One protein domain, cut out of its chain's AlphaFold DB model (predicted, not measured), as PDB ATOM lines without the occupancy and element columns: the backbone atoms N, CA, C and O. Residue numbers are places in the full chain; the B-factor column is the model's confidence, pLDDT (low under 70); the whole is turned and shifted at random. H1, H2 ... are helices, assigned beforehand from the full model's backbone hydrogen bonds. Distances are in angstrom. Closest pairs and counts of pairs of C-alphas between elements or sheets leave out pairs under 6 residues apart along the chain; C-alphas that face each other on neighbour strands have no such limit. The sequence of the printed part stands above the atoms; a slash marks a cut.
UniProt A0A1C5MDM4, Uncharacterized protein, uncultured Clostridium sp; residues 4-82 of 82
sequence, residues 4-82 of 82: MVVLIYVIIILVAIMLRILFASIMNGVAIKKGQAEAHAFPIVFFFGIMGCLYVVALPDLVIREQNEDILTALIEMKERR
ATOM      1  N   MET A   4      77.865 -57.689  93.169       89.81
ATOM      2  CA  MET A   4      78.245 -58.590  92.073       89.81
ATOM      3  C   MET A   4      77.386 -58.414  90.815       89.81
ATOM      4  O   MET A   4      77.901 -58.420  89.703       89.81
ATOM      5  N   VAL A   5      76.076 -58.223  90.977       90.62
ATOM      6  CA  VAL A   5      75.140 -58.034  89.858       90.62
ATOM      7  C   VAL A   5      75.377 -56.678  89.193       90.62
ATOM      8  O   VAL A   5      75.404 -56.591  87.969       90.62
ATOM      9  N   VAL A   6      75.623 -55.631  89.988       91.06
ATOM     10  CA  VAL A   6      75.972 -54.295  89.474       91.06
ATOM     11  C   VAL A   6      77.257 -54.351  88.645       91.06
ATOM     12  O   VAL A   6      77.288 -53.824  87.536       91.06
ATOM     13  N   LEU A   7      78.289 -55.040  89.142       91.88
ATOM     14  CA  LEU A   7      79.565 -55.200  88.441       91.88
ATOM     15  C   LEU A   7      79.391 -55.880  87.072       91.88
ATOM     16  O   LEU A   7      79.954 -55.419  86.081       91.88
ATOM     17  N   ILE A   8      78.574 -56.935  87.001       94.12
ATOM     18  CA  ILE A   8      78.288 -57.647  85.746       94.12
ATOM     19  C   ILE A   8      77.632 -56.710  84.725       94.12
ATOM     20  O   ILE A   8      78.066 -56.663  83.574       94.12
ATOM     21  N   TYR A   9      76.636 -55.919  85.135       94.12
ATOM     22  CA  TYR A   9      75.994 -54.957  84.234       94.12
ATOM     23  C   TYR A   9      76.969 -53.895  83.720       94.12
ATOM     24  O   TYR A   9      76.938 -53.571  82.533       94.12
ATOM     25  N   VAL A  10      77.865 -53.392  84.572       94.00
ATOM     26  CA  VAL A  10      78.895 -52.425  84.159       94.00
ATOM     27  C   VAL A  10      79.814 -53.026  83.094       94.00
ATOM     28  O   VAL A  10      80.057 -52.387  82.071       94.00
ATOM     29  N   ILE A  11      80.273 -54.267  83.281       95.19
ATOM     30  CA  ILE A  11      81.130 -54.954  82.303       95.19
ATOM     31  C   ILE A  11      80.398 -55.133  80.967       95.19
ATOM     32  O   ILE A  11      80.968 -54.846  79.915       95.19
ATOM     33  N   ILE A  12      79.128 -55.548  80.993       95.50
ATOM     34  CA  ILE A  12      78.322 -55.721  79.774       95.50
ATOM     35  C   ILE A  12      78.193 -54.399  79.009       95.50
ATOM     36  O   ILE A  12      78.368 -54.373  77.790       95.50
ATOM     37  N   ILE A  13      77.931 -53.295  79.713       95.12
ATOM     38  CA  ILE A  13      77.822 -51.965  79.101       95.12
ATOM     39  C   ILE A  13      79.156 -51.550  78.468       95.12
ATOM     40  O   ILE A  13      79.169 -51.076  77.331       95.12
ATOM     41  N   LEU A  14      80.278 -51.774  79.156       95.25
ATOM     42  CA  LEU A  14      81.608 -51.458  78.627       95.25
ATOM     43  C   LEU A  14      81.923 -52.256  77.358       95.25
ATOM     44  O   LEU A  14      82.351 -51.674  76.360       95.25
ATOM     45  N   VAL A  15      81.655 -53.563  77.360       95.62
ATOM     46  CA  VAL A  15      81.859 -54.423  76.183       95.62
ATOM     47  C   VAL A  15      80.972 -53.971  75.021       95.62
ATOM     48  O   VAL A  15      81.444 -53.876  73.888       95.62
ATOM     49  N   ALA A  16      79.709 -53.627  75.289       91.69
ATOM     50  CA  ALA A  16      78.791 -53.138  74.264       91.69
ATOM     51  C   ALA A  16      79.276 -51.826  73.622       91.69
ATOM     52  O   ALA A  16      79.209 -51.676  72.400       91.69
ATOM     53  N   ILE A  17      79.802 -50.891  74.419       93.75
ATOM     54  CA  ILE A  17      80.388 -49.641  73.912       93.75
ATOM     55  C   ILE A  17      81.635 -49.938  73.077       93.75
ATOM     56  O   ILE A  17      81.776 -49.405  71.975       93.75
ATOM     57  N   MET A  18      82.511 -50.824  73.556       95.00
ATOM     58  CA  MET A  18      83.744 -51.178  72.854       95.00
ATOM     59  C   MET A  18      83.458 -51.789  71.476       95.00
ATOM     60  O   MET A  18      84.085 -51.413  70.486       95.00
ATOM     61  N   LEU A  19      82.450 -52.663  71.388       92.62
ATOM     62  CA  LEU A  19      81.992 -53.230  70.118       92.62
ATOM     63  C   LEU A  19      81.468 -52.153  69.163       92.62
ATOM     64  O   LEU A  19      81.817 -52.165  67.983       92.62
ATOM     65  N   ARG A  20      80.680 -51.185  69.650       92.00
ATOM     66  CA  ARG A  20      80.184 -50.080  68.810       92.00
ATOM     67  C   ARG A  20      81.316 -49.240  68.228       92.00
ATOM     68  O   ARG A  20      81.275 -48.911  67.045       92.00
ATOM     69  N   ILE A  21      82.331 -48.929  69.033       93.50
ATOM     70  CA  ILE A  21      83.513 -48.183  68.579       93.50
ATOM     71  C   ILE A  21      84.271 -48.981  67.512       93.50
ATOM     72  O   ILE A  21      84.674 -48.412  66.497       93.50
ATOM     73  N   LEU A  22      84.426 -50.295  67.705       93.94
ATOM     74  CA  LEU A  22      85.103 -51.165  66.744       93.94
ATOM     75  C   LEU A  22      84.403 -51.153  65.377       93.94
ATOM     76  O   LEU A  22      85.051 -50.901  64.361       93.94
ATOM     77  N   PHE A  23      83.084 -51.363  65.344       91.38
ATOM     78  CA  PHE A  23      82.316 -51.324  64.096       91.38
ATOM     79  C   PHE A  23      82.367 -49.948  63.427       91.38
ATOM     80  O   PHE A  23      82.578 -49.865  62.216       91.38
ATOM     81  N   ALA A  24      82.234 -48.874  64.209       93.12
ATOM     82  CA  ALA A  24      82.315 -47.512  63.698       93.12
ATOM     83  C   ALA A  24      83.683 -47.207  63.073       93.12
ATOM     84  O   ALA A  24      83.744 -46.609  62.001       93.12
ATOM     85  N   SER A  25      84.770 -47.667  63.693       93.62
ATOM     86  CA  SER A  25      86.129 -47.499  63.169       93.62
ATOM     87  C   SER A  25      86.339 -48.246  61.846       93.62
ATOM     88  O   SER A  25      86.818 -47.662  60.871       93.62
ATOM     89  N   ILE A  26      85.903 -49.510  61.772       93.50
ATOM     90  CA  ILE A  26      86.007 -50.323  60.551       93.50
ATOM     91  C   ILE A  26      85.246 -49.659  59.398       93.50
ATOM     92  O   ILE A  26      85.790 -49.492  58.307       93.50
ATOM     93  N   MET A  27      84.004 -49.245  59.646       92.69
ATOM     94  CA  MET A  27      83.159 -48.626  58.625       92.69
ATOM     95  C   MET A  27      83.661 -47.241  58.215       92.69
ATOM     96  O   MET A  27      83.611 -46.896  57.036       92.69
ATOM     97  N   ASN A  28      84.234 -46.470  59.138       93.19
ATOM     98  CA  ASN A  28      84.903 -45.222  58.787       93.19
ATOM     99  C   ASN A  28      86.074 -45.454  57.822       93.19
ATOM    100  O   ASN A  28      86.219 -44.735  56.835       93.19
ATOM    101  N   GLY A  29      86.859 -46.511  58.044       91.44
ATOM    102  CA  GLY A  29      87.904 -46.926  57.108       91.44
ATOM    103  C   GLY A  29      87.360 -47.311  55.728       91.44
ATOM    104  O   GLY A  29      87.987 -46.992  54.718       91.44
ATOM    105  N   VAL A  30      86.190 -47.955  55.660       90.56
ATOM    106  CA  VAL A  30      85.516 -48.256  54.383       90.56
ATOM    107  C   VAL A  30      85.113 -46.968  53.667       90.56
ATOM    108  O   VAL A  30      85.445 -46.814  52.498       90.56
ATOM    109  N   ALA A  31      84.474 -46.019  54.353       91.81
ATOM    110  CA  ALA A  31      84.080 -44.743  53.751       91.81
ATOM    111  C   ALA A  31      85.280 -43.960  53.191       91.81
ATOM    112  O   ALA A  31      85.225 -43.467  52.065       91.81
ATOM    113  N   ILE A  32      86.400 -43.929  53.921       90.56
ATOM    114  CA  ILE A  32      87.640 -43.294  53.448       90.56
ATOM    115  C   ILE A  32      88.166 -43.992  52.186       90.56
ATOM    116  O   ILE A  32      88.519 -43.319  51.222       90.56
ATOM    117  N   LYS A  33      88.170 -45.333  52.149       89.25
ATOM    118  CA  LYS A  33      88.587 -46.097  50.956       89.25
ATOM    119  C   LYS A  33      87.691 -45.850  49.743       89.25
ATOM    120  O   LYS A  33      88.192 -45.860  48.627       89.25
ATOM    121  N   LYS A  34      86.401 -45.583  49.963       88.50
ATOM    122  CA  LYS A  34      85.449 -45.189  48.914       88.50
ATOM    123  C   LYS A  34      85.687 -43.763  48.388       88.50
ATOM    124  O   LYS A  34      84.990 -43.338  47.468       88.50
ATOM    125  N   GLY A  35      86.633 -43.011  48.962       86.12
ATOM    126  CA  GLY A  35      86.881 -41.600  48.647       86.12
ATOM    127  C   GLY A  35      85.930 -40.634  49.363       86.12
ATOM    128  O   GLY A  35      85.865 -39.461  49.018       86.12
ATOM    129  N   GLN A  36      85.181 -41.114  50.359       86.31
ATOM    130  CA  GLN A  36      84.136 -40.376  51.068       86.31
ATOM    131  C   GLN A  36      84.576 -40.056  52.506       86.31
ATOM    132  O   GLN A  36      83.945 -40.477  53.477       86.31
ATOM    133  N   ALA A  37      85.686 -39.325  52.653       80.50
ATOM    134  CA  ALA A  37      86.221 -38.947  53.968       80.50
ATOM    135  C   ALA A  37      85.255 -38.051  54.775       80.50
ATOM    136  O   ALA A  37      85.182 -38.165  55.997       80.50
ATOM    137  N   GLU A  38      84.455 -37.234  54.086       81.12
ATOM    138  CA  GLU A  38      83.497 -36.290  54.681       81.12
ATOM    139  C   GLU A  38      82.131 -36.918  55.012       81.12
ATOM    140  O   GLU A  38      81.249 -36.257  55.552       81.12
ATOM    141  N   ALA A  39      81.914 -38.209  54.732       79.88
ATOM    142  CA  ALA A  39      80.616 -38.854  54.966       79.88
ATOM    143  C   ALA A  39      80.297 -39.103  56.454       79.88
ATOM    144  O   ALA A  39      79.272 -39.708  56.766       79.88
ATOM    145  N   HIS A  40      81.177 -38.689  57.375       88.06
ATOM    146  CA  HIS A  40      81.015 -38.848  58.824       88.06
ATOM    147  C   HIS A  40      80.550 -40.265  59.223       88.06
ATOM    148  O   HIS A  40      79.689 -40.460  60.084       88.06
ATOM    149  N   ALA A  41      81.141 -41.282  58.594       86.19
ATOM    150  CA  ALA A  41      80.756 -42.681  58.759       86.19
ATOM    151  C   ALA A  41      80.913 -43.181  60.207       86.19
ATOM    152  O   ALA A  41      80.097 -43.974  60.678       86.19
ATOM    153  N   PHE A  42      81.914 -42.681  60.940       89.12
ATOM    154  CA  PHE A  42      82.127 -43.031  62.345       89.12
ATOM    155  C   PHE A  42      80.927 -42.688  63.253       89.12
ATOM    156  O   PHE A  42      80.353 -43.614  63.836       89.12
ATOM    157  N   PRO A  43      80.496 -41.415  63.397       90.69
ATOM    158  CA  PRO A  43      79.370 -41.087  64.270       90.69
ATOM    159  C   PRO A  43      78.068 -41.757  63.810       90.69
ATOM    160  O   PRO A  43      77.303 -42.231  64.648       90.69
ATOM    161  N   ILE A  44      77.840 -41.882  62.501       90.56
ATOM    162  CA  ILE A  44      76.636 -42.533  61.969       90.56
ATOM    163  C   ILE A  44      76.560 -43.997  62.426       90.56
ATOM    164  O   ILE A  44      75.545 -44.423  62.974       90.56
ATOM    165  N   VAL A  45      77.644 -44.763  62.285       92.38
ATOM    166  CA  VAL A  45      77.687 -46.173  62.705       92.38
ATOM    167  C   VAL A  45      77.673 -46.314  64.228       92.38
ATOM    168  O   VAL A  45      77.041 -47.230  64.754       92.38
ATOM    169  N   PHE A  46      78.301 -45.395  64.962       90.94
ATOM    170  CA  PHE A  46      78.325 -45.437  66.424       90.94
ATOM    171  C   PHE A  46      76.926 -45.276  67.053       90.94
ATOM    172  O   PHE A  46      76.582 -45.995  67.999       90.94
ATOM    173  N   PHE A  47      76.105 -44.367  66.514       89.88
ATOM    174  CA  PHE A  47      74.753 -44.106  67.021       89.88
ATOM    175  C   PHE A  47      73.698 -45.046  66.430       89.88
ATOM    176  O   PHE A  47      72.886 -45.593  67.179       89.88
ATOM    177  N   PHE A  48      73.721 -45.269  65.114       90.81
ATOM    178  CA  PHE A  48      72.699 -46.058  64.414       90.81
ATOM    179  C   PHE A  48      73.036 -47.553  64.308       90.81
ATOM    180  O   PHE A  48      72.195 -48.344  63.870       90.81
ATOM    181  N   GLY A  49      74.244 -47.970  64.704       88.88
ATOM    182  CA  GLY A  49      74.674 -49.366  64.675       88.88
ATOM    183  C   GLY A  49      74.577 -49.957  63.269       88.88
ATOM    184  O   GLY A  49      75.157 -49.430  62.322       88.88
ATOM    185  N   ILE A  50      73.794 -51.030  63.127       88.38
ATOM    186  CA  ILE A  50      73.593 -51.749  61.856       88.38
ATOM    187  C   ILE A  50      73.053 -50.825  60.756       88.38
ATOM    188  O   ILE A  50      73.518 -50.897  59.621       88.38
ATOM    189  N   MET A  51      72.121 -49.924  61.080       90.12
ATOM    190  CA  MET A  51      71.585 -48.976  60.095       90.12
ATOM    191  C   MET A  51      72.668 -48.009  59.605       90.12
ATOM    192  O   MET A  51      72.706 -47.665  58.425       90.12
ATOM    193  N   GLY A  52      73.597 -47.628  60.484       90.12
ATOM    194  CA  GLY A  52      74.752 -46.834  60.090       90.12
ATOM    195  C   GLY A  52      75.733 -47.617  59.215       90.12
ATOM    196  O   GLY A  52      76.281 -47.062  58.269       90.12
ATOM    197  N   CYS A  53      75.905 -48.921  59.452       89.56
ATOM    198  CA  CYS A  53      76.688 -49.773  58.552       89.56
ATOM    199  C   CYS A  53      76.066 -49.830  57.148       89.56
ATOM    200  O   CYS A  53      76.785 -49.701  56.160       89.56
ATOM    201  N   LEU A  54      74.738 -49.976  57.051       91.19
ATOM    202  CA  LEU A  54      74.032 -49.971  55.763       91.19
ATOM    203  C   LEU A  54      74.213 -48.648  55.018       91.19
ATOM    204  O   LEU A  54      74.439 -48.663  53.810       91.19
ATOM    205  N   TYR A  55      74.182 -47.521  55.733       91.50
ATOM    206  CA  TYR A  55      74.486 -46.214  55.156       91.50
ATOM    207  C   TYR A  55      75.880 -46.189  54.512       91.50
ATOM    208  O   TYR A  55      76.011 -45.812  53.351       91.50
ATOM    209  N   VAL A  56      76.908 -46.656  55.227       90.19
ATOM    210  CA  VAL A  56      78.290 -46.672  54.716       90.19
ATOM    211  C   VAL A  56      78.451 -47.606  53.516       90.19
ATOM    212  O   VAL A  56      79.173 -47.284  52.574       90.19
ATOM    213  N   VAL A  57      77.771 -48.753  53.517       89.81
ATOM    214  CA  VAL A  57      77.792 -49.689  52.381       89.81
ATOM    215  C   VAL A  57      77.117 -49.084  51.149       89.81
ATOM    216  O   VAL A  57      77.612 -49.273  50.038       89.81
ATOM    217  N   ALA A  58      76.035 -48.329  51.342       89.88
ATOM    218  CA  ALA A  58      75.313 -47.649  50.273       89.88
ATOM    219  C   ALA A  58      76.062 -46.432  49.695       89.88
ATOM    220  O   ALA A  58      75.648 -45.911  48.658       89.88
ATOM    221  N   LEU A  59      77.153 -45.976  50.327       90.25
ATOM    222  CA  LEU A  59      77.962 -44.888  49.783       90.25
ATOM    223  C   LEU A  59      78.576 -45.291  48.431       90.25
ATOM    224  O   LEU A  59      79.159 -46.380  48.315       90.25
ATOM    225  N   PRO A  60      78.500 -44.406  47.419       85.56
ATOM    226  CA  PRO A  60      79.111 -44.656  46.125       85.56
ATOM    227  C   PRO A  60      80.636 -44.700  46.256       85.56
ATOM    228  O   PRO A  60      81.236 -43.858  46.925       85.56
ATOM    229  N   ASP A  61      81.255 -45.677  45.592       89.94
ATOM    230  CA  ASP A  61      82.708 -45.764  45.445       89.94
ATOM    231  C   ASP A  61      83.184 -44.742  44.409       89.94
ATOM    232  O   ASP A  61      83.103 -44.982  43.203       89.94
ATOM    233  N   LEU A  62      83.665 -43.587  44.875       86.12
ATOM    234  CA  LEU A  62      84.174 -42.532  43.995       86.12
ATOM    235  C   LEU A  62      85.475 -42.959  43.313       86.12
ATOM    236  O   LEU A  62      85.633 -42.731  42.122       86.12
ATOM    237  N   VAL A  63      86.351 -43.655  44.043       85.31
ATOM    238  CA  VAL A  63      87.652 -44.123  43.531       85.31
ATOM    239  C   VAL A  63      87.481 -45.084  42.354       85.31
ATOM    240  O   VAL A  63      88.137 -44.942  41.329       85.31
ATOM    241  N   ILE A  64      86.567 -46.052  42.472       85.38
ATOM    242  CA  ILE A  64      86.291 -47.005  41.384       85.38
ATOM    243  C   ILE A  64      85.686 -46.275  40.184       85.38
ATOM    244  O   ILE A  64      85.954 -46.621  39.034       85.38
ATOM    245  N   ARG A  65      84.852 -45.265  40.439       87.81
ATOM    246  CA  ARG A  65      84.212 -44.497  39.377       87.81
ATOM    247  C   ARG A  65      85.225 -43.670  38.587       87.81
ATOM    248  O   ARG A  65      85.190 -43.728  37.366       87.81
ATOM    249  N   GLU A  66      86.148 -43.004  39.273       88.31
ATOM    250  CA  GLU A  66      87.261 -42.265  38.661       88.31
ATOM    251  C   GLU A  66      88.139 -43.193  37.808       88.31
ATOM    252  O   GLU A  66      88.333 -42.945  36.622       88.31
ATOM    253  N   GLN A  67      88.545 -44.347  38.353       89.19
ATOM    254  CA  GLN A  67      89.322 -45.341  37.601       89.19
ATOM    255  C   GLN A  67      88.610 -45.820  36.327       89.19
ATOM    256  O   GLN A  67      89.242 -46.023  35.291       89.19
ATOM    257  N   ASN A  68      87.291 -46.008  36.386       92.19
ATOM    258  CA  ASN A  68      86.514 -46.428  35.224       92.19
ATOM    259  C   ASN A  68      86.400 -45.321  34.165       92.19
ATOM    260  O   ASN A  68      86.423 -45.628  32.972       92.19
ATOM    261  N   GLU A  69      86.279 -44.057  34.580       92.31
ATOM    262  CA  GLU A  69      86.253 -42.896  33.680       92.31
ATOM    263  C   GLU A  69      87.607 -42.723  32.962       92.31
ATOM    264  O   GLU A  69      87.635 -42.526  31.742       92.31
ATOM    265  N   ASP A  70      88.723 -42.924  33.668       93.00
ATOM    266  CA  ASP A  70      90.073 -42.902  33.087       93.00
ATOM    267  C   ASP A  70      90.276 -44.017  32.052       93.00
ATOM    268  O   ASP A  70      90.749 -43.776  30.937       93.00
ATOM    269  N   ILE A  71      89.874 -45.250  32.389       93.25
ATOM    270  CA  ILE A  71      89.959 -46.398  31.473       93.25
ATOM    271  C   ILE A  71      89.101 -46.149  30.231       93.25
ATOM    272  O   ILE A  71      89.548 -46.407  29.110       93.25
ATOM    273  N   LEU A  72      87.878 -45.644  30.404       95.69
ATOM    274  CA  LEU A  72      86.987 -45.339  29.288       95.69
ATOM    275  C   LEU A  72      87.595 -44.281  28.363       95.69
ATOM    276  O   LEU A  72      87.568 -44.448  27.143       95.69
ATOM    277  N   THR A  73      88.184 -43.233  28.935       94.44
ATOM    278  CA  THR A  73      88.852 -42.165  28.182       94.44
ATOM    279  C   THR A  73      90.030 -42.715  27.378       94.44
ATOM    280  O   THR A  73      90.115 -42.475  26.172       94.44
ATOM    281  N   ALA A  74      90.879 -43.542  27.998       93.75
ATOM    282  CA  ALA A  74      91.995 -44.191  27.312       93.75
ATOM    283  C   ALA A  74      91.525 -45.098  26.158       93.75
ATOM    284  O   ALA A  74      92.116 -45.097  25.077       93.75
ATOM    285  N   LEU A  75      90.433 -45.847  26.354       94.31
ATOM    286  CA  LEU A  75      89.853 -46.704  25.316       94.31
ATOM    287  C   LEU A  75      89.295 -45.899  24.133       94.31
ATOM    288  O   LEU A  75      89.442 -46.327  22.985       94.31
ATOM    289  N   ILE A  76      88.671 -44.747  24.391       95.44
ATOM    290  CA  ILE A  76      88.168 -43.847  23.342       95.44
ATOM    291  C   ILE A  76      89.335 -43.251  22.548       95.44
ATOM    292  O   ILE A  76      89.328 -43.327  21.320       95.44
ATOM    293  N   GLU A  77      90.379 -42.759  23.217       93.50
ATOM    294  CA  GLU A  77      91.560 -42.189  22.553       93.50
ATOM    295  C   GLU A  77      92.294 -43.236  21.694       93.50
ATOM    296  O   GLU A  77      92.739 -42.962  20.577       93.50
ATOM    297  N   MET A  78      92.394 -44.481  22.177       91.44
ATOM    298  CA  MET A  78      92.948 -45.593  21.395       91.44
ATOM    299  C   MET A  78      92.097 -45.939  20.169       91.44
ATOM    300  O   MET A  78      92.650 -46.393  19.165       91.44
ATOM    301  N   LYS A  79      90.775 -45.759  20.248       91.62
ATOM    302  CA  LYS A  79      89.860 -45.980  19.125       91.62
ATOM    303  C   LYS A  79      89.986 -44.878  18.076       91.62
ATOM    304  O   LYS A  79      89.983 -45.202  16.899       91.62
ATOM    305  N   GLU A  80      90.105 -43.616  18.482       87.81
ATOM    306  CA  GLU A  80      90.253 -42.478  17.558       87.81
ATOM    307  C   GLU A  80      91.619 -42.443  16.857       87.81
ATOM    308  O   GLU A  80      91.732 -41.918  15.751       87.81
ATOM    309  N   ARG A  81      92.658 -43.028  17.466       80.12
ATOM    310  CA  ARG A  81      93.987 -43.178  16.844       80.12
ATOM    311  C   ARG A  81      94.086 -44.290  15.791       80.12
ATOM    312  O   ARG A  81      95.155 -44.431  15.194       80.12
ATOM    313  N   ARG A  82      93.043 -45.099  15.596       61.09
ATOM    314  CA  ARG A  82      93.031 -46.236  14.663       61.09
ATOM    315  C   ARG A  82      92.114 -45.955  13.480       61.09
ATOM    316  O   ARG A  82      92.511 -46.349  12.363       61.09
TER     317      ARG A  82
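This is residues 4 to 82 of the 82 residues of an uncharacterized protein of uncultured Clostridium sp (UniProt A0A1C5MDM4). A long, thin rod of helices: the long helix H1 and the helix H4 point nearly the same way and make most of the length, one toward each end, and the short helices H2 and H3 fold back to pack on the later part of H1. This small three-helix body lies between two arms, the first residues of H1, 4 to 16, which stick out at one end, and residues 66 to 82, mostly H4, which stick out at the other. The printed part has 79 residues with four named helices, in the order H1, H2, H3, H4, and no named strand; its class is all helix. The whole is extended, with a radius of gyration of the C-alphas of 20.4 A and spans of 80 by 16 by 14 A.

H1, residues 4 to 33, touches H2, residues 41 to 48, with its residues 20 to 31 alone; the closest C-alphas, of Ala 24 and Phe 42, are 4.7 A apart. The two form a helical hairpin, running opposite ways at a tilt of 37 degrees, only just steep. H2 and H3, residues 50 to 58, form a second helical hairpin, opposite ways at a shallow tilt of 34 degrees, only just short of steep; they touch, the closest C-alphas being those of Val 45 and Gly 52, 4.0 A apart. H3 touches residues 24 to 31 of H1 alone, and the closest C-alphas, of Ala 31 and Val 56, are 6.2 A apart. H1 and H3 run the same way at a shallow tilt of 7 degrees. H4, residues 62 to 80, is close to H1 but not clearly touching it: the closest C-alphas, of Lys 33 and Val 63, are 7.7 A apart, and the two run the same way at a shallow tilt of 16 degrees. H4 is apart from H2 and from H3. In H1, H2, H3 and H4 every O i to N i+4 pair is within hydrogen-bond range.

H1 begins at C-alpha 4, (78.245, -58.590, 92.073), and is 44.2 A long, ending at C-alpha 33, (88.587, -46.097, 50.956). H2 measures 10.4 A from first to last C-alpha and H3 12.4 A. H4 is 27.1 A long and ends at C-alpha 80, (90.253, -42.478, 17.558).

The C-alphas of Met 4 and Arg 82, the two farthest apart, are 79.8 A apart. Without the stretches that stand free, the body has 49 residues and spans 35 by 15 by 13 A. The printed part has no cut and no long link; H1 to H2 is short, H2 to H3 and H3 to H4 are tight. The mean pLDDT of the printed part is 90.3, and residue 82, the chain's last, is under 70.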